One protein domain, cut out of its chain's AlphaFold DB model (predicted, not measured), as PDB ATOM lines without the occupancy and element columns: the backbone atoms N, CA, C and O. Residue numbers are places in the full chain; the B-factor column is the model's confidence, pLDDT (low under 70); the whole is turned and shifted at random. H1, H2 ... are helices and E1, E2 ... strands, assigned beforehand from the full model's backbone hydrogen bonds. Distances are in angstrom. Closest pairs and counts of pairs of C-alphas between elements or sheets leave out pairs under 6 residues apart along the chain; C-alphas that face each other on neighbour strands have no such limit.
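Overview. This is residues 21 to 166 and 198 to 218 of the 587 residues of the protein "GNAT family N-acetyltransferase" of Planctomycetes bacterium (UniProt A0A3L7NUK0). A sheet of five strands is curled like part of a barrel round one long helix, H5, while H3 and H4 pack on its outer side with small H2 next to them. A small hairpin, E6 and E7, sits off to one side of this body and makes much of the length; residues 80 to 81 of the long link between H3 and H4 reach out and pair with it. The printed part has 167 residues with five named helices and seven named strands, along the chain H1 E1 E2 H2 H3 H4 E3 E4 E5 H5 E6 E7; the large sheet runs E1 E2 E3 E4 E5, antiparallel throughout. The class is mixed, and the whole is compact, with a radius of gyration of the C-alphas of 17.0 A and spans of 53 by 37 by 31 A.

Arrangement. H1, residues 21 to 28, stands at the level of the sheet, at a height over the sheet of 2.4 A. E1, residues 38 to 42, and E2, residues 45 to 52, form a hairpin, with N 40 and O 48 2.9 A apart. H2, residues 56 to 59, only just touches H3, residues 61 to 73, only at the corner, with 3 pairs of C-alphas within 8 A, the closest those of Ala 57 and Ala 63 at 6.1 A. H4, residues 86 to 98, touches H3 about perpendicular at 87 degrees, the closest C-alphas being those of Ala 68 and Thr 89, 5.8 A. E3, residues 104 to 110, is the antiparallel neighbour of E2, with N 49 and O 109 2.9 A apart. With E4, residues 115 to 125, and E5, residues 130 to 138, it forms a meander, each strand the antiparallel neighbour of the one before; N 106 and O 119 are 2.8 A apart, N 122 and O 132 2.7 A. The sheet curls round H5, residues 147 to 163, whose closest C-alphas to E1 are Leu 150 and Leu 40, 5.9 A. There are three layers, H3 and H4 on one face of the sheet and H5 on the other. E6, residues 198 to 201, and E7, residues 204 to 209, form a hairpin, with N 199 and O 206 2.8 A apart. In H1, H3, H4 and H5 every O i to N i+4 pair is within hydrogen-bond range; H2 is too short for one.

Along the chain. H1 begins at C-alpha 21, (274.955, 312.641, 234.966). E4 measures 29.7 A, E5 24.4 A and H5 23.0 A. E7 ends at C-alpha 209, (249.789, 301.452, 239.059).

Size, cuts and confidence. The C-alphas farthest apart, Glu 32 and Arg 215, are 54.3 A apart. Residues 167 to 197 are not printed; C-alphas 166 and 198 are 32.9 A apart across this cut. The link from H3 to H4 is long, and residues 211 to 216 stand free. pLDDT is under 70 at 17 residues, among them 31 to 35 and 211 to 216.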
ATOM      1  N   HIS A  21     274.905 312.755 236.427       91.00
ATOM      2  CA  HIS A  21     274.955 312.641 234.966       91.00
ATOM      3  C   HIS A  21     276.391 312.551 234.438       91.00
ATOM      4  O   HIS A  21     276.683 311.723 233.575       91.00
ATOM      5  N   GLN A  22     277.317 313.354 234.969       89.25
ATOM      6  CA  GLN A  22     278.726 313.297 234.579       89.25
ATOM      7  C   GLN A  22     279.392 311.980 234.993       89.25
ATOM      8  O   GLN A  22     280.161 311.428 234.208       89.25
ATOM      9  N   ALA A  23     279.106 311.457 236.187       87.69
ATOM     10  CA  ALA A  23     279.639 310.178 236.650       87.69
ATOM     11  C   ALA A  23     279.152 309.017 235.767       87.69
ATOM     12  O   ALA A  23     279.960 308.202 235.313       87.69
ATOM     13  N   ILE A  24     277.858 308.992 235.429       88.94
ATOM     14  CA  ILE A  24     277.279 308.000 234.513       88.94
ATOM     15  C   ILE A  24     277.870 308.147 233.104       88.94
ATOM     16  O   ILE A  24     278.289 307.153 232.508       88.94
ATOM     17  N   ALA A  25     277.970 309.368 232.573       87.00
ATOM     18  CA  ALA A  25     278.559 309.620 231.257       87.00
ATOM     19  C   ALA A  25     280.028 309.176 231.190       87.00
ATOM     20  O   ALA A  25     280.436 308.518 230.232       87.00
ATOM     21  N   ARG A  26     280.813 309.461 232.238       87.19
ATOM     22  CA  ARG A  26     282.194 308.980 232.368       87.19
ATOM     23  C   ARG A  26     282.243 307.463 232.363       87.19
ATOM     24  O   ARG A  26     283.060 306.907 231.648       87.19
ATOM     25  N   GLN A  27     281.367 306.793 233.102       87.56
ATOM     26  CA  GLN A  27     281.365 305.335 233.168       87.56
ATOM     27  C   GLN A  27     280.941 304.680 231.835       87.56
ATOM     28  O   GLN A  27     281.423 303.597 231.505       87.56
ATOM     29  N   LYS A  28     280.096 305.351 231.037       84.81
ATOM     30  CA  LYS A  28     279.664 304.920 229.691       84.81
ATOM     31  C   LYS A  28     280.665 305.194 228.569       84.81
ATOM     32  O   LYS A  28     280.544 304.592 227.500       84.81
ATOM     33  N   ALA A  29     281.593 306.129 228.767       80.00
ATOM     34  CA  ALA A  29     282.516 306.541 227.718       80.00
ATOM     35  C   ALA A  29     283.383 305.357 227.240       80.00
ATOM     36  O   ALA A  29     283.716 304.489 228.053       80.00
ATOM     37  N   PRO A  30     283.784 305.316 225.955       72.19
ATOM     38  CA  PRO A  30     284.666 304.272 225.442       72.19
ATOM     39  C   PRO A  30     285.947 304.173 226.280       72.19
ATOM     40  O   PRO A  30     286.584 305.183 226.576       72.19
ATOM     41  N   CYS A  31     286.313 302.960 226.683       65.81
ATOM     42  CA  CYS A  31     287.575 302.657 227.350       65.81
ATOM     43  C   CYS A  31     288.061 301.275 226.902       65.81
ATOM     44  O   CYS A  31     287.280 300.490 226.355       65.81
ATOM     45  N   GLU A  32     289.334 300.968 227.151       60.88
ATOM     46  CA  GLU A  32     289.841 299.605 226.993       60.88
ATOM     47  C   GLU A  32     289.009 298.626 227.844       60.88
ATOM     48  O   GLU A  32     288.459 298.972 228.899       60.88
ATOM     49  N   GLN A  33     288.839 297.395 227.352       55.22
ATOM     50  CA  GLN A  33     288.031 296.393 228.042       55.22
ATOM     51  C   GLN A  33     288.623 296.097 229.426       55.22
ATOM     52  O   GLN A  33     289.740 295.610 229.546       55.22
ATOM     53  N   GLY A  34     287.838 296.361 230.475       55.44
ATOM     54  CA  GLY A  34     288.188 296.033 231.860       55.44
ATOM     55  C   GLY A  34     288.638 297.215 232.722       55.44
ATOM     56  O   GLY A  34     288.533 297.113 233.943       55.44
ATOM     57  N   THR A  35     289.022 298.359 232.143       62.44
ATOM     58  CA  THR A  35     289.589 299.499 232.900       62.44
ATOM     59  C   THR A  35     288.598 300.148 233.870       62.44
ATOM     60  O   THR A  35     288.997 300.722 234.875       62.44
ATOM     61  N   ARG A  36     287.292 300.044 233.592       79.25
ATOM     62  CA  ARG A  36     286.205 300.551 234.452       79.25
ATOM     63  C   ARG A  36     285.333 299.438 235.032       79.25
ATOM     64  O   ARG A  36     284.154 299.649 235.316       79.25
ATOM     65  N   SER A  37     285.880 298.230 235.133       85.75
ATOM     66  CA  SER A  37     285.147 297.100 235.693       85.75
ATOM     67  C   SER A  37     285.073 297.168 237.219       85.75
ATOM     68  O   SER A  37     286.023 297.590 237.873       85.75
ATOM     69  N   ILE A  38     283.942 296.747 237.788       89.81
ATOM     70  CA  ILE A  38     283.758 296.671 239.244       89.81
ATOM     71  C   ILE A  38     283.938 295.204 239.647       89.81
ATOM     72  O   ILE A  38     283.137 294.369 239.221       89.81
ATOM     73  N   PRO A  39     284.979 294.836 240.407       88.00
ATOM     74  CA  PRO A  39     285.235 293.440 240.750       88.00
ATOM     75  C   PRO A  39     284.163 292.875 241.695       88.00
ATOM     76  O   PRO A  39     283.635 293.579 242.553       88.00
ATOM     77  N   LEU A  40     283.855 291.585 241.545       89.25
ATOM     78  CA  LEU A  40     282.939 290.842 242.414       89.25
ATOM     79  C   LEU A  40     283.741 289.868 243.276       89.25
ATOM     80  O   LEU A  40     284.293 288.897 242.753       89.25
ATOM     81  N   PHE A  41     283.786 290.121 244.580       79.00
ATOM     82  CA  PHE A  41     284.514 289.302 245.548       79.00
ATOM     83  C   PHE A  41     283.569 288.487 246.433       79.00
ATOM     84  O   PHE A  41     282.519 288.974 246.848       79.00
ATOM     85  N   ASP A  42     283.973 287.254 246.730       77.69
ATOM     86  CA  ASP A  42     283.418 286.409 247.788       77.69
ATOM     87  C   ASP A  42     284.560 286.036 248.743       77.69
ATOM     88  O   ASP A  42     285.402 285.191 248.426       77.69
ATOM     89  N   GLY A  43     284.662 286.760 249.861       77.25
ATOM     90  CA  GLY A  43     285.890 286.792 250.660       77.25
ATOM     91  C   GLY A  43     287.069 287.289 249.817       77.25
ATOM     92  O   GLY A  43     286.953 288.298 249.126       77.25
ATOM     93  N   ASP A  44     288.172 286.541 249.812       74.62
ATOM     94  CA  ASP A  44     289.375 286.875 249.035       74.62
ATOM     95  C   ASP A  44     289.317 286.396 247.572       74.62
ATOM     96  O   ASP A  44     290.206 286.680 246.766       74.62
ATOM     97  N   ARG A  45     288.270 285.653 247.188       80.69
ATOM     98  CA  ARG A  45     288.151 285.077 245.847       80.69
ATOM     99  C   ARG A  45     287.366 286.002 244.919       80.69
ATOM    100  O   ARG A  45     286.187 286.277 245.141       80.69
ATOM    101  N   LYS A  46     287.982 286.411 243.806       84.31
ATOM    102  CA  LYS A  46     287.288 287.102 242.706       84.31
ATOM    103  C   LYS A  46     286.417 286.105 241.931       84.31
ATOM    104  O   LYS A  46     286.941 285.166 241.341       84.31
ATOM    105  N   LEU A  47     285.100 286.311 241.923       85.88
ATOM    106  CA  LEU A  47     284.126 285.477 241.195       85.88
ATOM    107  C   LEU A  47     283.689 286.067 239.851       85.88
ATOM    108  O   LEU A  47     282.995 285.403 239.082       85.88
ATOM    109  N   GLY A  48     284.054 287.317 239.576       89.88
ATOM    110  CA  GLY A  48     283.654 288.003 238.359       89.88
ATOM    111  C   GLY A  48     283.877 289.504 238.431       89.88
ATOM    112  O   GLY A  48     284.618 290.002 239.285       89.88
ATOM    113  N   TRP A  49     283.238 290.234 237.525       92.38
ATOM    114  CA  TRP A  49     283.199 291.694 237.528       92.38
ATOM    115  C   TRP A  49     281.952 292.224 236.813       92.38
ATOM    116  O   TRP A  49     281.370 291.562 235.950       92.38
ATOM    117  N   LEU A  50     281.547 293.443 237.160       93.12
ATOM    118  CA  LEU A  50     280.606 294.236 236.380       93.12
ATOM    119  C   LEU A  50     281.373 294.985 235.298       93.12
ATOM    120  O   LEU A  50     282.300 295.729 235.609       93.12
ATOM    121  N   ALA A  51     280.982 294.823 234.038       91.94
ATOM    122  CA  ALA A  51     281.529 295.598 232.929       91.94
ATOM    123  C   ALA A  51     280.461 296.555 232.378       91.94
ATOM    124  O   ALA A  51     279.379 296.087 232.021       91.94
ATOM    125  N   PRO A  52     280.723 297.870 232.292       91.56
ATOM    126  CA  PRO A  52     279.746 298.820 231.773       91.56
ATOM    127  C   PRO A  52     279.389 298.502 230.316       91.56
ATOM    128  O   PRO A  52     280.263 298.197 229.502       91.56
ATOM    129  N   VAL A  53     278.103 298.573 229.974       90.56
ATOM    130  CA  VAL A  53     277.654 298.479 228.581       90.56
ATOM    131  C   VAL A  53     277.869 299.836 227.914       90.56
ATOM    132  O   VAL A  53     277.279 300.833 228.326       90.56
ATOM    133  N   THR A  54     278.721 299.871 226.892       88.75
ATOM    134  CA  THR A  54     279.078 301.084 226.139       88.75
ATOM    135  C   THR A  54     278.551 301.011 224.703       88.75
ATOM    136  O   THR A  54     277.989 299.995 224.286       88.75
ATOM    137  N   GLY A  55     278.764 302.072 223.913       84.25
ATOM    138  CA  GLY A  55     278.370 302.117 222.498       84.25
ATOM    139  C   GLY A  55     278.932 300.973 221.639       84.25
ATOM    140  O   GLY A  55     278.298 300.583 220.664       84.25
ATOM    141  N   ALA A  56     280.047 300.350 222.040       84.75
ATOM    142  CA  ALA A  56     280.602 299.176 221.358       84.75
ATOM    143  C   ALA A  56     279.639 297.969 221.346       84.75
ATOM    144  O   ALA A  56     279.718 297.117 220.466       84.75
ATOM    145  N   ALA A  57     278.696 297.896 222.292       85.81
ATOM    146  CA  ALA A  57     277.697 296.831 222.321       85.81
ATOM    147  C   ALA A  57     276.634 296.962 221.213       85.81
ATOM    148  O   ALA A  57     275.973 295.973 220.908       85.81
ATOM    149  N   LEU A  58     276.462 298.146 220.603       86.94
ATOM    150  CA  LEU A  58     275.498 298.355 219.511       86.94
ATOM    151  C   LEU A  58     275.940 297.694 218.202       86.94
ATOM    152  O   LEU A  58     275.094 297.257 217.417       86.94
ATOM    153  N   THR A  59     277.254 297.599 217.983       85.56
ATOM    154  CA  THR A  59     277.857 296.992 216.789       85.56
ATOM    155  C   THR A  59     278.145 295.497 216.964       85.56
ATOM    156  O   THR A  59     278.306 294.786 215.972       85.56
ATOM    157  N   ASP A  60     278.141 294.978 218.199       89.69
ATOM    158  CA  ASP A  60     278.275 293.546 218.480       89.69
ATOM    159  C   ASP A  60     276.921 292.816 218.395       89.69
ATOM    160  O   ASP A  60     276.142 292.740 219.352       89.69
ATOM    161  N   ASN A  61     276.667 292.186 217.246       89.38
ATOM    162  CA  ASN A  61     275.469 291.368 217.033       89.38
ATOM    163  C   ASN A  61     275.321 290.235 218.065       89.38
ATOM    164  O   ASN A  61     274.197 289.905 218.442       89.38
ATOM    165  N   ARG A  62     276.419 289.655 218.575       89.75
ATOM    166  CA  ARG A  62     276.340 288.599 219.599       89.75
ATOM    167  C   ARG A  62     275.860 289.164 220.932       89.75
ATOM    168  O   ARG A  62     275.090 288.492 221.622       89.75
ATOM    169  N   ALA A  63     276.280 290.377 221.291       88.56
ATOM    170  CA  ALA A  63     275.818 291.068 222.493       88.56
ATOM    171  C   ALA A  63     274.325 291.423 222.411       88.56
ATOM    172  O   ALA A  63     273.582 291.116 223.347       88.56
ATOM    173  N   ILE A  64     273.863 291.977 221.284       91.69
ATOM    174  CA  ILE A  64     272.442 292.311 221.085       91.69
ATOM    175  C   ILE A  64     271.570 291.054 221.100       91.69
ATOM    176  O   ILE A  64     270.569 291.013 221.818       91.69
ATOM    177  N   SER A  65     271.958 289.994 220.383       91.62
ATOM    178  CA  SER A  65     271.215 288.728 220.411       91.62
ATOM    179  C   SER A  65     271.173 288.109 221.811       91.62
ATOM    180  O   SER A  65     270.183 287.478 222.174       91.62
ATOM    181  N   ARG A  66     272.227 288.287 222.619       93.12
ATOM    182  CA  ARG A  66     272.249 287.831 224.015       93.12
ATOM    183  C   ARG A  66     271.259 288.617 224.878       93.12
ATOM    184  O   ARG A  66     270.479 287.987 225.585       93.12
ATOM    185  N   LEU A  67     271.254 289.951 224.788       90.69
ATOM    186  CA  LEU A  67     270.283 290.800 225.499       90.69
ATOM    187  C   LEU A  67     268.850 290.458 225.109       90.69
ATOM    188  O   LEU A  67     268.007 290.336 225.991       90.69
ATOM    189  N   ALA A  68     268.589 290.267 223.815       89.81
ATOM    190  CA  ALA A  68     267.264 289.917 223.318       89.81
ATOM    191  C   ALA A  68     266.765 288.617 223.968       89.81
ATOM    192  O   ALA A  68     265.715 288.619 224.603       89.81
ATOM    193  N   ARG A  69     267.572 287.545 223.929       91.94
ATOM    194  CA  ARG A  69     267.212 286.258 224.553       91.94
ATOM    195  C   ARG A  69     266.984 286.362 226.059       91.94
ATOM    196  O   ARG A  69     266.070 285.739 226.583       91.94
ATOM    197  N   TRP A  70     267.821 287.111 226.777       91.25
ATOM    198  CA  TRP A  70     267.678 287.245 228.231       91.25
ATOM    199  C   TRP A  70     266.462 288.079 228.628       91.25
ATOM    200  O   TRP A  70     265.788 287.735 229.593       91.25
ATOM    201  N   ARG A  71     266.155 289.137 227.872       87.19
ATOM    202  CA  ARG A  71     264.946 289.944 228.069       87.19
ATOM    203  C   ARG A  71     263.684 289.154 227.761       87.19
ATOM    204  O   ARG A  71     262.724 289.263 228.508       87.19
ATOM    205  N   GLU A  72     263.699 288.362 226.692       88.44
ATOM    206  CA  GLU A  72     262.593 287.476 226.327       88.44
ATOM    207  C   GLU A  72     262.349 286.426 227.416       88.44
ATOM    208  O   GLU A  72     261.234 286.297 227.911       88.44
ATOM    209  N   ALA A  73     263.407 285.761 227.890       86.94
ATOM    210  CA  ALA A  73     263.313 284.789 228.980       86.94
ATOM    211  C   ALA A  73     262.878 285.404 230.327       86.94
ATOM    212  O   ALA A  73     262.390 284.689 231.199       86.94
ATOM    213  N   ALA A  74     263.078 286.712 230.513       85.25
ATOM    214  CA  ALA A  74     262.696 287.454 231.712       85.25
ATOM    215  C   ALA A  74     261.473 288.362 231.492       85.25
ATOM    216  O   ALA A  74     261.241 289.252 232.308       85.25
ATOM    217  N   ALA A  75     260.700 288.163 230.419       82.94
ATOM    218  CA  ALA A  75     259.610 289.060 230.032       82.94
ATOM    219  C   ALA A  75     258.596 289.290 231.169       82.94
ATOM    220  O   ALA A  75     258.222 290.429 231.432       82.94
ATOM    221  N   ASP A  76     258.248 288.239 231.919       82.56
ATOM    222  CA  ASP A  76     257.308 288.308 233.048       82.56
ATOM    223  C   ASP A  76     257.804 289.135 234.245       82.56
ATOM    224  O   ASP A  76     257.017 289.474 235.131       82.56
ATOM    225  N   ALA A  77     259.100 289.464 234.289       82.88
ATOM    226  CA  ALA A  77     259.689 290.325 235.310       82.88
ATOM    227  C   ALA A  77     259.589 291.822 234.963       82.88
ATOM    228  O   ALA A  77     259.941 292.657 235.796       82.88
ATOM    229  N   TYR A  78     259.103 292.170 233.767       83.50
ATOM    230  CA  TYR A  78     258.940 293.549 233.321       83.50
ATOM    231  C   TYR A  78     257.475 294.009 233.388       83.50
ATOM    232  O   TYR A  78     256.568 293.250 233.046       83.50
ATOM    233  N   PRO A  79     257.211 295.279 233.759       82.56
ATOM    234  CA  PRO A  79     255.860 295.836 233.716       82.56
ATOM    235  C   PRO A  79     255.247 295.861 232.324       82.56
ATOM    236  O   PRO A  79     254.031 295.791 232.223       82.56
ATOM    237  N   ALA A  80     256.046 295.948 231.263       81.00
ATOM    238  CA  ALA A  80     255.538 295.947 229.902       81.00
ATOM    239  C   ALA A  80     256.129 294.780 229.112       81.00
ATOM    240  O   ALA A  80     257.348 294.684 228.950       81.00
ATOM    241  N   VAL A  81     255.245 293.914 228.623       80.06
ATOM    242  CA  VAL A  81     255.572 292.725 227.841       80.06
ATOM    243  C   VAL A  81     255.178 292.982 226.395       80.06
ATOM    244  O   VAL A  81     253.999 293.123 226.074       80.06
ATOM    245  N   PHE A  82     256.181 293.034 225.527       78.25
ATOM    246  CA  PHE A  82     256.035 293.155 224.079       78.25
ATOM    247  C   PHE A  82     257.022 292.208 223.382       78.25
ATOM    248  O   PHE A  82     258.048 291.867 223.981       78.25
ATOM    249  N   PRO A  83     256.753 291.799 222.126       79.88
ATOM    250  CA  PRO A  83     257.632 290.907 221.378       79.88
ATOM    251  C   PRO A  83     259.069 291.434 221.323       79.88
ATOM    252  O   PRO A  83     259.333 292.546 220.852       79.88
ATOM    253  N   VAL A  84     260.017 290.632 221.808       83.50
ATOM    254  CA  VAL A  84     261.428 291.015 221.835       83.50
ATOM    255  C   VAL A  84     262.049 290.704 220.478       83.50
ATOM    256  O   VAL A  84     262.198 289.553 220.089       83.50
ATOM    257  N   THR A  85     262.443 291.745 219.747       88.31
ATOM    258  CA  THR A  85     263.186 291.606 218.487       88.31
ATOM    259  C   THR A  85     264.628 292.070 218.665       88.31
ATOM    260  O   THR A  85     264.932 292.882 219.543       88.31
ATOM    261  N   ILE A  86     265.538 291.582 217.816       88.75
ATOM    262  CA  ILE A  86     266.942 292.034 217.799       88.75
ATOM    263  C   ILE A  86     267.000 293.547 217.551       88.75
ATOM    264  O   ILE A  86     267.671 294.272 218.281       88.75
ATOM    265  N   GLU A  87     266.238 294.032 216.570       88.38
ATOM    266  CA  GLU A  87     266.202 295.450 216.211       88.38
ATOM    267  C   GLU A  87     265.544 296.315 217.297       88.38
ATOM    268  O   GLU A  87     266.028 297.399 217.616       88.38
ATOM    269  N   GLY A  88     264.480 295.819 217.934       87.25
ATOM    270  CA  GLY A  88     263.875 296.477 219.093       87.25
ATOM    271  C   GLY A  88     264.826 296.536 220.291       87.25
ATOM    272  O   GLY A  88     264.897 297.556 220.972       87.25
ATOM    273  N   THR A  89     265.615 295.482 220.515       89.44
ATOM    274  CA  THR A  89     266.630 295.437 221.579       89.44
ATOM    275  C   THR A  89     267.764 296.422 221.308       89.44
ATOM    276  O   THR A  89     268.198 297.104 222.235       89.44
ATOM    277  N   ARG A  90     268.204 296.552 220.049       92.06
ATOM    278  CA  ARG A  90     269.188 297.560 219.629       92.06
ATOM    279  C   ARG A  90     268.676 298.975 219.891       92.06
ATOM    280  O   ARG A  90     269.338 299.731 220.596       92.06
ATOM    281  N   ARG A  91     267.461 299.293 219.430       90.06
ATOM    282  CA  ARG A  91     266.822 300.599 219.668       90.06
ATOM    283  C   ARG A  91     266.609 300.899 221.150       90.06
ATOM    284  O   ARG A  91     266.797 302.037 221.568       90.06
ATOM    285  N   TRP A  92     266.235 299.901 221.952       90.50
ATOM    286  CA  TRP A  92     266.124 300.059 223.403       90.50
ATOM    287  C   TRP A  92     267.482 300.326 224.057       90.50
ATOM    288  O   TRP A  92     267.567 301.193 224.923       90.50
ATOM    289  N   LEU A  93     268.538 299.613 223.656       90.62
ATOM    290  CA  LEU A  93     269.870 299.820 224.219       90.62
ATOM    291  C   LEU A  93     270.399 301.218 223.877       90.62
ATOM    292  O   LEU A  93     270.912 301.909 224.752       90.62
ATOM    293  N   GLU A  94     270.227 301.653 222.632       91.81
ATOM    294  CA  GLU A  94     270.641 302.979 222.175       91.81
ATOM    295  C   GLU A  94     269.835 304.089 222.864       91.81
ATOM    296  O   GLU A  94     270.380 304.876 223.638       91.81
ATOM    297  N   ASN A  95     268.517 304.112 222.666       89.50
ATOM    298  CA  ASN A  95     267.678 305.236 223.083       89.50
ATOM    299  C   ASN A  95     267.206 305.146 224.536       89.50
ATOM    300  O   ASN A  95     266.975 306.167 225.176       89.50
ATOM    301  N   GLY A  96     267.036 303.933 225.057       85.62
ATOM    302  CA  GLY A  96     266.484 303.672 226.385       85.62
ATOM    303  C   GLY A  96     267.529 303.441 227.476       85.62
ATOM    304  O   GLY A  96     267.142 303.337 228.641       85.62
ATOM    305  N   VAL A  97     268.819 303.347 227.128       89.50
ATOM    306  CA  VAL A  97     269.915 303.144 228.090       89.50
ATOM    307  C   VAL A  97     271.099 304.060 227.794       89.50
ATOM    308  O   VAL A  97     271.452 304.871 228.648       89.50
ATOM    309  N   LEU A  98     271.726 303.952 226.619       89.06
ATOM    310  CA  LEU A  98     272.978 304.656 226.317       89.06
ATOM    311  C   LEU A  98     272.774 306.172 226.230       89.06
ATOM    312  O   LEU A  98     273.487 306.899 226.922       89.06
ATOM    313  N   ASN A  99     271.746 306.621 225.509       90.50
ATOM    314  CA  ASN A  99     271.426 308.040 225.315       90.50
ATOM    315  C   ASN A  99     270.746 308.704 226.529       90.50
ATOM    316  O   ASN A  99     270.546 309.914 226.529       90.50
ATOM    317  N   GLN A 100     270.385 307.938 227.564       91.00
ATOM    318  CA  GLN A 100     269.737 308.471 228.767       91.00
ATOM    319  C   GLN A 100     270.790 308.893 229.809       91.00
ATOM    320  O   GLN A 100     271.647 308.076 230.155       91.00
ATOM    321  N   PRO A 101     270.761 310.129 230.335       86.88
ATOM    322  CA  PRO A 101     271.818 310.648 231.211       86.88
ATOM    323  C   PRO A 101     271.852 309.990 232.600       86.88
ATOM    324  O   PRO A 101     272.892 309.973 233.252       86.88
ATOM    325  N   ASP A 102     270.739 309.398 233.023       86.50
ATOM    326  CA  ASP A 102     270.481 308.845 234.356       86.50
ATOM    327  C   ASP A 102     270.224 307.327 234.339       86.50
ATOM    328  O   ASP A 102     269.697 306.749 235.292       86.50
ATOM    329  N   ARG A 103     270.584 306.654 233.239       92.12
ATOM    330  CA  ARG A 103     270.486 305.195 233.120       92.12
ATOM    331  C   ARG A 103     271.807 304.580 232.788       92.12
ATOM    332  O   ARG A 103     272.578 305.135 232.019       92.12
ATOM    333  N   MET A 104     272.035 303.378 233.284       91.62
ATOM    334  CA  MET A 104     273.254 302.654 232.989       91.62
ATOM    335  C   MET A 104     273.021 301.156 233.096       91.62
ATOM    336  O   MET A 104     272.264 300.715 233.950       91.62
ATOM    337  N   LEU A 105     273.690 300.374 232.254       93.50
ATOM    338  CA  LEU A 105     273.643 298.919 232.306       93.50
ATOM    339  C   LEU A 105     275.060 298.369 232.454       93.50
ATOM    340  O   LEU A 105     276.002 298.896 231.861       93.50
ATOM    341  N   PHE A 106     275.193 297.286 233.207       94.38
ATOM    342  CA  PHE A 106     276.418 296.521 233.359       94.38
ATOM    343  C   PHE A 106     276.177 295.068 232.968       94.38
ATOM    344  O   PHE A 106     275.174 294.466 233.350       94.38
ATOM    345  N   TRP A 107     277.134 294.484 232.262       93.62
ATOM    346  CA  TRP A 107     277.269 293.041 232.144       93.62
ATOM    347  C   TRP A 107     277.782 292.465 233.455       93.62
ATOM    348  O   TRP A 107     278.771 292.952 233.993       93.62
ATOM    349  N   VAL A 108     277.160 291.388 233.923       93.88
ATOM    350  CA  VAL A 108     277.724 290.531 234.967       93.88
ATOM    351  C   VAL A 108     278.567 289.475 234.268       93.88
ATOM    352  O   VAL A 108     278.021 288.636 233.545       93.88
ATOM    353  N   ILE A 109     279.884 289.543 234.440       91.56
ATOM    354  CA  ILE A 109     280.856 288.643 233.815       91.56
ATOM    355  C   ILE A 109     281.444 287.738 234.898       91.56
ATOM    356  O   ILE A 109     281.795 288.226 235.972       91.56
ATOM    357  N   ASP A 110     281.504 286.432 234.642       90.25
ATOM    358  CA  ASP A 110     282.124 285.468 235.557       90.25
ATOM    359  C   ASP A 110     283.663 285.490 235.491       90.25
ATOM    360  O   ASP A 110     284.269 286.195 234.683       90.25
ATOM    361  N   ASP A 111     284.314 284.719 236.358       87.00
ATOM    362  CA  ASP A 111     285.774 284.579 236.421       87.00
ATOM    363  C   ASP A 111     286.408 284.026 235.129       87.00
ATOM    364  O   ASP A 111     287.596 284.247 234.891       87.00
ATOM    365  N   THR A 112     285.623 283.389 234.253       86.69
ATOM    366  CA  THR A 112     286.062 282.896 232.936       86.69
ATOM    367  C   THR A 112     285.918 283.925 231.810       86.69
ATOM    368  O   THR A 112     286.254 283.633 230.659       86.69
ATOM    369  N   GLY A 113     285.406 285.123 232.105       86.56
ATOM    370  CA  GLY A 113     285.157 286.165 231.108       86.56
ATOM    371  C   GLY A 113     283.839 286.004 230.345       86.56
ATOM    372  O   GLY A 113     283.613 286.699 229.350       86.56
ATOM    373  N   ARG A 114     282.940 285.112 230.781       88.75
ATOM    374  CA  ARG A 114     281.646 284.886 230.124       88.75
ATOM    375  C   ARG A 114     280.557 285.774 230.739       88.75
ATOM    376  O   ARG A 114     280.389 285.792 231.956       88.75
ATOM    377  N   PRO A 115     279.756 286.484 229.923       91.12
ATOM    378  CA  PRO A 115     278.588 287.208 230.419       91.12
ATOM    379  C   PRO A 115     277.494 286.243 230.890       91.12
ATOM    380  O   PRO A 115     276.988 285.443 230.102       91.12
ATOM    381  N   VAL A 116     277.089 286.361 232.154       92.19
ATOM    382  CA  VAL A 116     276.085 285.496 232.803       92.19
ATOM    383  C   VAL A 116     274.789 286.225 233.174       92.19
ATOM    384  O   VAL A 116     273.793 285.584 233.521       92.19
ATOM    385  N   GLY A 117     274.773 287.555 233.088       92.81
ATOM    386  CA  GLY A 117     273.599 288.385 233.351       92.81
ATOM    387  C   GLY A 117     273.867 289.868 233.114       92.81
ATOM    388  O   GLY A 117     274.923 290.243 232.597       92.81
ATOM    389  N   HIS A 118     272.916 290.709 233.505       94.38
ATOM    390  CA  HIS A 118     273.087 292.160 233.560       94.38
ATOM    391  C   HIS A 118     272.338 292.770 234.749       94.38
ATOM    392  O   HIS A 118     271.423 292.155 235.296       94.38
ATOM    393  N   ALA A 119     272.753 293.966 235.155       94.75
ATOM    394  CA  ALA A 119     272.119 294.790 236.185       94.75
ATOM    395  C   ALA A 119     272.397 296.266 235.883       94.75
ATOM    396  O   ALA A 119     273.388 296.575 235.217       94.75
ATOM    397  N   GLY A 120     271.546 297.184 236.334       93.69
ATOM    398  CA  GLY A 120     271.710 298.589 235.987       93.69
ATOM    399  C   GLY A 120     270.973 299.567 236.885       93.69
ATOM    400  O   GLY A 120     270.272 299.183 237.818       93.69
ATOM    401  N   PHE A 121     271.142 300.843 236.560       93.69
ATOM    402  CA  PHE A 121     270.407 301.950 237.151       93.69
ATOM    403  C   PHE A 121     269.348 302.465 236.188       93.69
ATOM    404  O   PHE A 121     269.548 302.515 234.967       93.69
ATOM    405  N   TYR A 122     268.240 302.888 236.766       87.12
ATOM    406  CA  TYR A 122     267.102 303.491 236.121       87.12
ATOM    407  C   TYR A 122     266.724 304.727 236.914       87.12
ATOM    408  O   TYR A 122     266.338 304.595 238.061       87.12
ATOM    409  N   ARG A 123     266.784 305.897 236.280       88.38
ATOM    410  CA  ARG A 123     266.258 307.168 236.782       88.38
ATOM    411  C   ARG A 123     266.851 307.651 238.109       88.38
ATOM    412  O   ARG A 123     266.704 307.036 239.162       88.38
ATOM    413  N   TYR A 124     267.440 308.836 238.060       90.38
ATOM    414  CA  TYR A 124     267.838 309.569 239.254       90.38
ATOM    415  C   TYR A 124     266.691 310.484 239.708       90.38
ATOM    416  O   TYR A 124     266.098 311.193 238.895       90.38
ATOM    417  N   ASP A 125     266.359 310.448 240.996       85.38
ATOM    418  CA  ASP A 125     265.397 311.344 241.630       85.38
ATOM    419  C   ASP A 125     266.135 312.409 242.443       85.38
ATOM    420  O   ASP A 125     266.618 312.169 243.553       85.38
ATOM    421  N   THR A 126     266.177 313.614 241.880       79.38
ATOM    422  CA  THR A 126     266.813 314.791 242.470       79.38
ATOM    423  C   THR A 126     266.171 315.211 243.795       79.38
ATOM    424  O   THR A 126     266.865 315.755 244.649       79.38
ATOM    425  N   ALA A 127     264.873 314.951 244.005       69.12
ATOM    426  CA  ALA A 127     264.174 315.365 245.223       69.12
ATOM    427  C   ALA A 127     264.549 314.502 246.435       69.12
ATOM    428  O   ALA A 127     264.600 314.998 247.559       69.12
ATOM    429  N   SER A 128     264.808 313.213 246.210       74.50
ATOM    430  CA  SER A 128     265.177 312.257 247.258       74.50
ATOM    431  C   SER A 128     266.662 311.882 247.262       74.50
ATOM    432  O   SER A 128     267.050 311.016 248.050       74.50
ATOM    433  N   ASN A 129     267.462 312.500 246.378       82.81
ATOM    434  CA  ASN A 129     268.857 312.148 246.088       82.81
ATOM    435  C   ASN A 129     269.038 310.621 246.018       82.81
ATOM    436  O   ASN A 129     269.871 310.023 246.704       82.81
ATOM    437  N   SER A 130     268.172 309.969 245.237       88.62
ATOM    438  CA  SER A 130     268.139 308.515 245.112       88.62
ATOM    439  C   SER A 130     268.183 308.076 243.658       88.62
ATOM    440  O   SER A 130     267.800 308.816 242.757       88.62
ATOM    441  N   ILE A 131     268.676 306.864 243.412       92.88
ATOM    442  CA  ILE A 131     268.672 306.264 242.076       92.88
ATOM    443  C   ILE A 131     268.038 304.878 242.140       92.88
ATOM    444  O   ILE A 131     268.271 304.116 243.087       92.88
ATOM    445  N   GLU A 132     267.190 304.555 241.165       93.62
ATOM    446  CA  GLU A 132     266.525 303.255 241.119       93.62
ATOM    447  C   GLU A 132     267.423 302.201 240.440       93.62
ATOM    448  O   GLU A 132     268.142 302.477 239.482       93.62
ATOM    449  N   ILE A 133     267.442 300.980 240.980       93.75
ATOM    450  CA  ILE A 133     268.087 299.810 240.378       93.75
ATOM    451  C   ILE A 133     267.046 299.067 239.550       93.75
ATOM    452  O   ILE A 133     265.957 298.760 240.034       93.75
ATOM    453  N   ASP A 134     267.413 298.724 238.320       89.38
ATOM    454  CA  ASP A 134     266.542 298.037 237.368       89.38
ATOM    455  C   ASP A 134     267.349 297.068 236.485       89.38
ATOM    456  O   ASP A 134     268.583 297.032 236.502       89.38
ATOM    457  N   ASN A 135     266.649 296.269 235.680       88.94
ATOM    458  CA  ASN A 135     267.217 295.329 234.718       88.94
ATOM    459  C   ASN A 135     268.175 294.324 235.363       88.94
ATOM    460  O   ASN A 135     269.202 293.989 234.776       88.94
ATOM    461  N   VAL A 136     267.856 293.822 236.557       93.00
ATOM    462  CA  VAL A 136     268.628 292.758 237.212       93.00
ATOM    463  C   VAL A 136     268.177 291.406 236.664       93.00
ATOM    464  O   VAL A 136     267.204 290.817 237.130       93.00
ATOM    465  N   VAL A 137     268.889 290.903 235.657       91.88
ATOM    466  CA  VAL A 137     268.540 289.670 234.942       91.88
ATOM    467  C   VAL A 137     269.696 288.684 234.996       91.88
ATOM    468  O   VAL A 137     270.829 288.994 234.622       91.88
ATOM    469  N   ARG A 138     269.393 287.456 235.422       91.19
ATOM    470  CA  ARG A 138     270.307 286.321 235.295       91.19
ATOM    471  C   ARG A 138     270.024 285.601 233.985       91.19
ATOM    472  O   ARG A 138     268.994 284.954 233.850       91.19
ATOM    473  N   GLY A 139     270.954 285.699 233.048       84.38
ATOM    474  CA  GLY A 139     270.780 285.176 231.702       84.38
ATOM    475  C   GLY A 139     271.266 283.742 231.490       84.38
ATOM    476  O   GLY A 139     270.833 283.081 230.549       84.38
ATOM    477  N   VAL A 140     272.167 283.248 232.345       83.44
ATOM    478  CA  VAL A 140     272.667 281.867 232.286       83.44
ATOM    479  C   VAL A 140     272.717 281.258 233.690       83.44
ATOM    480  O   VAL A 140     273.154 281.885 234.665       83.44
ATOM    481  N   SER A 141     272.266 280.009 233.802       69.69
ATOM    482  CA  SER A 141     272.472 279.189 234.999       69.69
ATOM    483  C   SER A 141     273.864 278.566 234.924       69.69
ATOM    484  O   SER A 141     274.180 277.875 233.963       69.69
ATOM    485  N   GLY A 142     274.713 278.841 235.912       66.69
ATOM    486  CA  GLY A 142     276.124 278.452 235.896       66.69
ATOM    487  C   GLY A 142     276.694 278.258 237.304       66.69
ATOM    488  O   GLY A 142     275.991 278.530 238.286       66.69
ATOM    489  N   PRO A 143     277.956 277.800 237.411       57.06
ATOM    490  CA  PRO A 143     278.562 277.327 238.659       57.06
ATOM    491  C   PRO A 143     278.746 278.421 239.722       57.06
ATOM    492  O   PRO A 143     278.766 278.113 240.912       57.06
ATOM    493  N   ALA A 144     278.791 279.698 239.329       67.56
ATOM    494  CA  ALA A 144     278.885 280.832 240.244       67.56
ATOM    495  C   ALA A 144     277.536 281.109 240.945       67.56
ATOM    496  O   ALA A 144     276.775 282.023 240.598       67.56
ATOM    497  N   ARG A 145     277.183 280.269 241.925       75.06
ATOM    498  CA  ARG A 145     276.069 280.541 242.848       75.06
ATOM    499  C   ARG A 145     276.343 281.864 243.573       75.06
ATOM    500  O   ARG A 145     277.458 282.121 243.991       75.06
ATOM    501  N   GLY A 146     275.327 282.720 243.683       83.81
ATOM    502  CA  GLY A 146     275.448 284.013 244.367       83.81
ATOM    503  C   GLY A 146     276.037 285.163 243.539       83.81
ATOM    504  O   GLY A 146     275.958 286.300 243.995       83.81
ATOM    505  N   ILE A 147     276.520 284.936 242.307       88.88
ATOM    506  CA  ILE A 147     277.149 286.005 241.503       88.88
ATOM    507  C   ILE A 147     276.235 287.216 241.276       88.88
ATOM    508  O   ILE A 147     276.697 288.348 241.331       88.88
ATOM    509  N   MET A 148     274.925 287.004 241.106       91.94
ATOM    510  CA  MET A 148     273.965 288.107 240.969       91.94
ATOM    511  C   MET A 148     273.778 288.891 242.273       91.94
ATOM    512  O   MET A 148     273.567 290.097 242.240       91.94
ATOM    513  N   THR A 149     273.870 288.226 243.425       91.12
ATOM    514  CA  THR A 149     273.831 288.893 244.733       91.12
ATOM    515  C   THR A 149     275.072 289.758 244.917       91.12
ATOM    516  O   THR A 149     274.952 290.908 245.326       91.12
ATOM    517  N   LEU A 150     276.253 289.248 244.552       90.19
ATOM    518  CA  LEU A 150     277.496 290.025 244.567       90.19
ATOM    519  C   LEU A 150     277.452 291.185 243.575       90.19
ATOM    520  O   LEU A 150     277.838 292.292 243.928       90.19
ATOM    521  N   ALA A 151     276.917 290.955 242.373       92.00
ATOM    522  CA  ALA A 151     276.707 291.983 241.362       92.00
ATOM    523  C   ALA A 151     275.853 293.134 241.896       92.00
ATOM    524  O   ALA A 151     276.264 294.285 241.803       92.00
ATOM    525  N   VAL A 152     274.701 292.843 242.510       93.94
ATOM    526  CA  VAL A 152     273.852 293.892 243.091       93.94
ATOM    527  C   VAL A 152     274.551 294.587 244.263       93.94
ATOM    528  O   VAL A 152     274.511 295.807 244.327       93.94
ATOM    529  N   ARG A 153     275.267 293.868 245.140       91.69
ATOM    530  CA  ARG A 153     276.047 294.496 246.229       91.69
ATOM    531  C   ARG A 153     277.114 295.458 245.710       91.69
ATOM    532  O   ARG A 153     277.205 296.579 246.200       91.69
ATOM    533  N   ALA A 154     277.899 295.024 244.727       90.44
ATOM    534  CA  ALA A 154     278.946 295.833 244.117       90.44
ATOM    535  C   ALA A 154     278.361 297.044 243.380       90.44
ATOM    536  O   ALA A 154     278.900 298.141 243.479       90.44
ATOM    537  N   LEU A 155     277.220 296.864 242.707       92.88
ATOM    538  CA  LEU A 155     276.481 297.950 242.070       92.88
ATOM    539  C   LEU A 155     276.004 298.981 243.106       92.88
ATOM    540  O   LEU A 155     276.182 300.178 242.896       92.88
ATOM    541  N   CYS A 156     275.456 298.533 244.239       93.19
ATOM    542  CA  CYS A 156     275.044 299.417 245.328       93.19
ATOM    543  C   CYS A 156     276.224 300.198 245.920       93.19
ATOM    544  O   CYS A 156     276.131 301.412 246.065       93.19
ATOM    545  N   ALA A 157     277.329 299.515 246.235       88.38
ATOM    546  CA  ALA A 157     278.536 300.152 246.763       88.38
ATOM    547  C   ALA A 157     279.075 301.209 245.791       88.38
ATOM    548  O   ALA A 157     279.272 302.360 246.173       88.38
ATOM    549  N   TRP A 158     279.183 300.851 244.509       91.31
ATOM    550  CA  TRP A 158     279.624 301.772 243.469       91.31
ATOM    551  C   TRP A 158     278.726 303.010 243.369       91.31
ATOM    552  O   TRP A 158     279.244 304.115 243.225       91.31
ATOM    553  N   ALA A 159     277.402 302.851 243.478       91.50
ATOM    554  CA  ALA A 159     276.474 303.980 243.450       91.50
ATOM    555  C   ALA A 159     276.710 304.948 244.614       91.50
ATOM    556  O   ALA A 159     276.806 306.153 244.394       91.50
ATOM    557  N   PHE A 160     276.839 304.431 245.837       89.19
ATOM    558  CA  PHE A 160     277.097 305.262 247.012       89.19
ATOM    559  C   PHE A 160     278.440 305.993 246.913       89.19
ATOM    560  O   PHE A 160     278.511 307.179 247.217       89.19
ATOM    561  N   GLU A 161     279.484 305.311 246.442       87.19
ATOM    562  CA  GLU A 161     280.836 305.869 246.333       87.19
ATOM    563  C   GLU A 161     280.990 306.877 245.187       87.19
ATOM    564  O   GLU A 161     281.687 307.875 245.331       87.19
ATOM    565  N   ASN A 162     280.365 306.624 244.032       87.31
ATOM    566  CA  ASN A 162     280.628 307.399 242.814       87.31
ATOM    567  C   ASN A 162     279.518 308.401 242.502       87.31
ATOM    568  O   ASN A 162     279.797 309.490 241.998       87.31
ATOM    569  N   LEU A 163     278.261 308.061 242.801       88.75
ATOM    570  CA  LEU A 163     277.117 308.943 242.559       88.75
ATOM    571  C   LEU A 163     276.780 309.806 243.780       88.75
ATOM    572  O   LEU A 163     276.099 310.811 243.617       88.75
ATOM    573  N   HIS A 164     277.283 309.457 244.971       85.69
ATOM    574  CA  HIS A 164     277.027 310.182 246.224       85.69
ATOM    575  C   HIS A 164     275.524 310.346 246.517       85.69
ATOM    576  O   HIS A 164     275.065 311.401 246.953       85.69
ATOM    577  N   VAL A 165     274.751 309.301 246.214       86.12
ATOM    578  CA  VAL A 165     273.311 309.229 246.496       86.12
ATOM    579  C   VAL A 165     273.067 308.841 247.952       86.12
ATOM    580  O   VAL A 165     273.803 308.026 248.503       86.12
ATOM    581  N   ASP A 166     271.995 309.344 248.561       82.19
ATOM    582  CA  ASP A 166     271.645 309.012 249.952       82.19
ATOM    583  C   ASP A 166     271.008 307.619 250.059       82.19
ATOM    584  O   ASP A 166     271.044 306.954 251.102       82.19
ATOM    585  N   CYS A 198     246.369 295.091 235.297       85.56
ATOM    586  CA  CYS A 198     246.780 294.587 233.999       85.56
ATOM    587  C   CYS A 198     245.943 295.246 232.899       85.56
ATOM    588  O   CYS A 198     244.719 295.128 232.893       85.56
ATOM    589  N   HIS A 199     246.610 295.906 231.959       83.00
ATOM    590  CA  HIS A 199     246.044 296.363 230.698       83.00
ATOM    591  C   HIS A 199     246.621 295.499 229.579       83.00
ATOM    592  O   HIS A 199     247.835 295.465 229.384       83.00
ATOM    593  N   GLU A 200     245.763 294.791 228.856       82.50
ATOM    594  CA  GLU A 200     246.159 293.959 227.722       82.50
ATOM    595  C   GLU A 200     245.493 294.518 226.463       82.50
ATOM    596  O   GLU A 200     244.274 294.685 226.416       82.50
ATOM    597  N   ASP A 201     246.309 294.881 225.476       77.00
ATOM    598  CA  ASP A 201     245.870 295.380 224.176       77.00
ATOM    599  C   ASP A 201     246.597 294.634 223.042       77.00
ATOM    600  O   ASP A 201     247.417 293.745 223.276       77.00
ATOM    601  N   LEU A 202     246.314 294.996 221.786       71.88
ATOM    602  CA  LEU A 202     246.968 294.398 220.611       71.88
ATOM    603  C   LEU A 202     248.496 294.626 220.573       71.88
ATOM    604  O   LEU A 202     249.185 293.980 219.789       71.88
ATOM    605  N   SER A 203     249.032 295.542 221.390       67.06
ATOM    606  CA  SER A 203     250.464 295.846 221.500       67.06
ATOM    607  C   SER A 203     251.176 295.055 222.604       67.06
ATOM    608  O   SER A 203     252.409 295.049 222.647       67.06
ATOM    609  N   GLY A 204     250.422 294.372 223.472       74.94
ATOM    610  CA  GLY A 204     250.933 293.495 224.519       74.94
ATOM    611  C   GLY A 204     250.291 293.736 225.884       74.94
ATOM    612  O   GLY A 204     249.245 294.369 226.020       74.94
ATOM    613  N   ARG A 205     250.947 293.215 226.925       83.38
ATOM    614  CA  ARG A 205     250.479 293.289 228.314       83.38
ATOM    615  C   ARG A 205     251.257 294.343 229.090       83.38
ATOM    616  O   ARG A 205     252.487 294.361 229.042       83.38
ATOM    617  N   ARG A 206     250.561 295.199 229.840       84.56
ATOM    618  CA  ARG A 206     251.161 296.227 230.699       84.56
ATOM    619  C   ARG A 206     250.563 296.226 232.096       84.56
ATOM    620  O   ARG A 206     249.356 296.339 232.268       84.56
ATOM    621  N   TRP A 207     251.430 296.178 233.092       83.12
ATOM    622  CA  TRP A 207     251.105 296.406 234.491       83.12
ATOM    623  C   TRP A 207     251.299 297.883 234.818       83.12
ATOM    624  O   TRP A 207     252.409 298.409 234.709       83.12
ATOM    625  N   VAL A 208     250.215 298.550 235.207       83.75
ATOM    626  CA  VAL A 208     250.200 299.977 235.555       83.75
ATOM    627  C   VAL A 208     249.720 300.127 236.994       83.75
ATOM    628  O   VAL A 208     248.908 299.333 237.463       83.75
ATOM    629  N   GLU A 209     250.237 301.126 237.705       83.56
ATOM    630  CA  GLU A 209     249.789 301.452 239.059       83.56
ATOM    631  C   GLU A 209     248.279 301.707 239.097       83.56
ATOM    632  O   GLU A 209     247.739 302.465 238.287       83.56
ATOM    633  N   ALA A 210     247.594 301.054 240.037       79.19
ATOM    634  CA  ALA A 210     246.178 301.278 240.262       79.19
ATOM    635  C   ALA A 210     245.994 302.697 240.816       79.19
ATOM    636  O   ALA A 210     246.387 302.989 241.945       79.19
ATOM    637  N   GLY A 211     245.412 303.589 240.012       68.25
ATOM    638  CA  GLY A 211     245.145 304.959 240.442       68.25
ATOM    639  C   GLY A 211     244.212 305.021 241.666       68.25
ATOM    640  O   GLY A 211     243.480 304.066 241.931       68.25
ATOM    641  N   PRO A 212     244.148 306.166 242.377       54.00
ATOM    642  CA  PRO A 212     243.386 306.311 243.629       54.00
ATOM    643  C   PRO A 212     241.888 306.002 243.498       54.00
ATOM    644  O   PRO A 212     241.204 305.727 244.480       54.00
ATOM    645  N   THR A 213     241.363 306.085 242.276       59.53
ATOM    646  CA  THR A 213     239.958 305.873 241.924       59.53
ATOM    647  C   THR A 213     239.669 304.463 241.400       59.53
ATOM    648  O   THR A 213     238.512 304.155 241.105       59.53
ATOM    649  N   HIS A 214     240.678 303.589 241.280       69.75
ATOM    650  CA  HIS A 214     240.501 302.229 240.778       69.75
ATOM    651  C   HIS A 214     239.757 301.362 241.806       69.75
ATOM    652  O   HIS A 214     240.252 301.114 242.901       69.75
ATOM    653  N   ARG A 215     238.558 300.887 241.445       63.00
ATOM    654  CA  ARG A 215     237.713 300.009 242.284       63.00
ATOM    655  C   ARG A 215     237.654 298.555 241.790       63.00
ATOM    656  O   ARG A 215     236.831 297.784 242.274       63.00
ATOM    657  N   GLY A 216     238.475 298.202 240.800       67.00
ATOM    658  CA  GLY A 216     238.551 296.860 240.224       67.00
ATOM    659  C   GLY A 216     239.528 295.935 240.964       67.00
ATOM    660  O   GLY A 216     240.232 296.372 241.878       67.00
ATOM    661  N   PRO A 217     239.566 294.643 240.593       70.44
ATOM    662  CA  PRO A 217     240.501 293.688 241.172       70.44
ATOM    663  C   PRO A 217     241.948 294.053 240.817       70.44
ATOM    664  O   PRO A 217     242.297 294.241 239.653       70.44
ATOM    665  N   VAL A 218     242.797 294.114 241.841       79.94
ATOM    666  CA  VAL A 218     244.249 294.271 241.697       79.94
ATOM    667  C   VAL A 218     244.845 292.925 241.289       79.94
ATOM    668  O   VAL A 218     244.554 291.910 241.920       79.94
TER     669      VAL A 218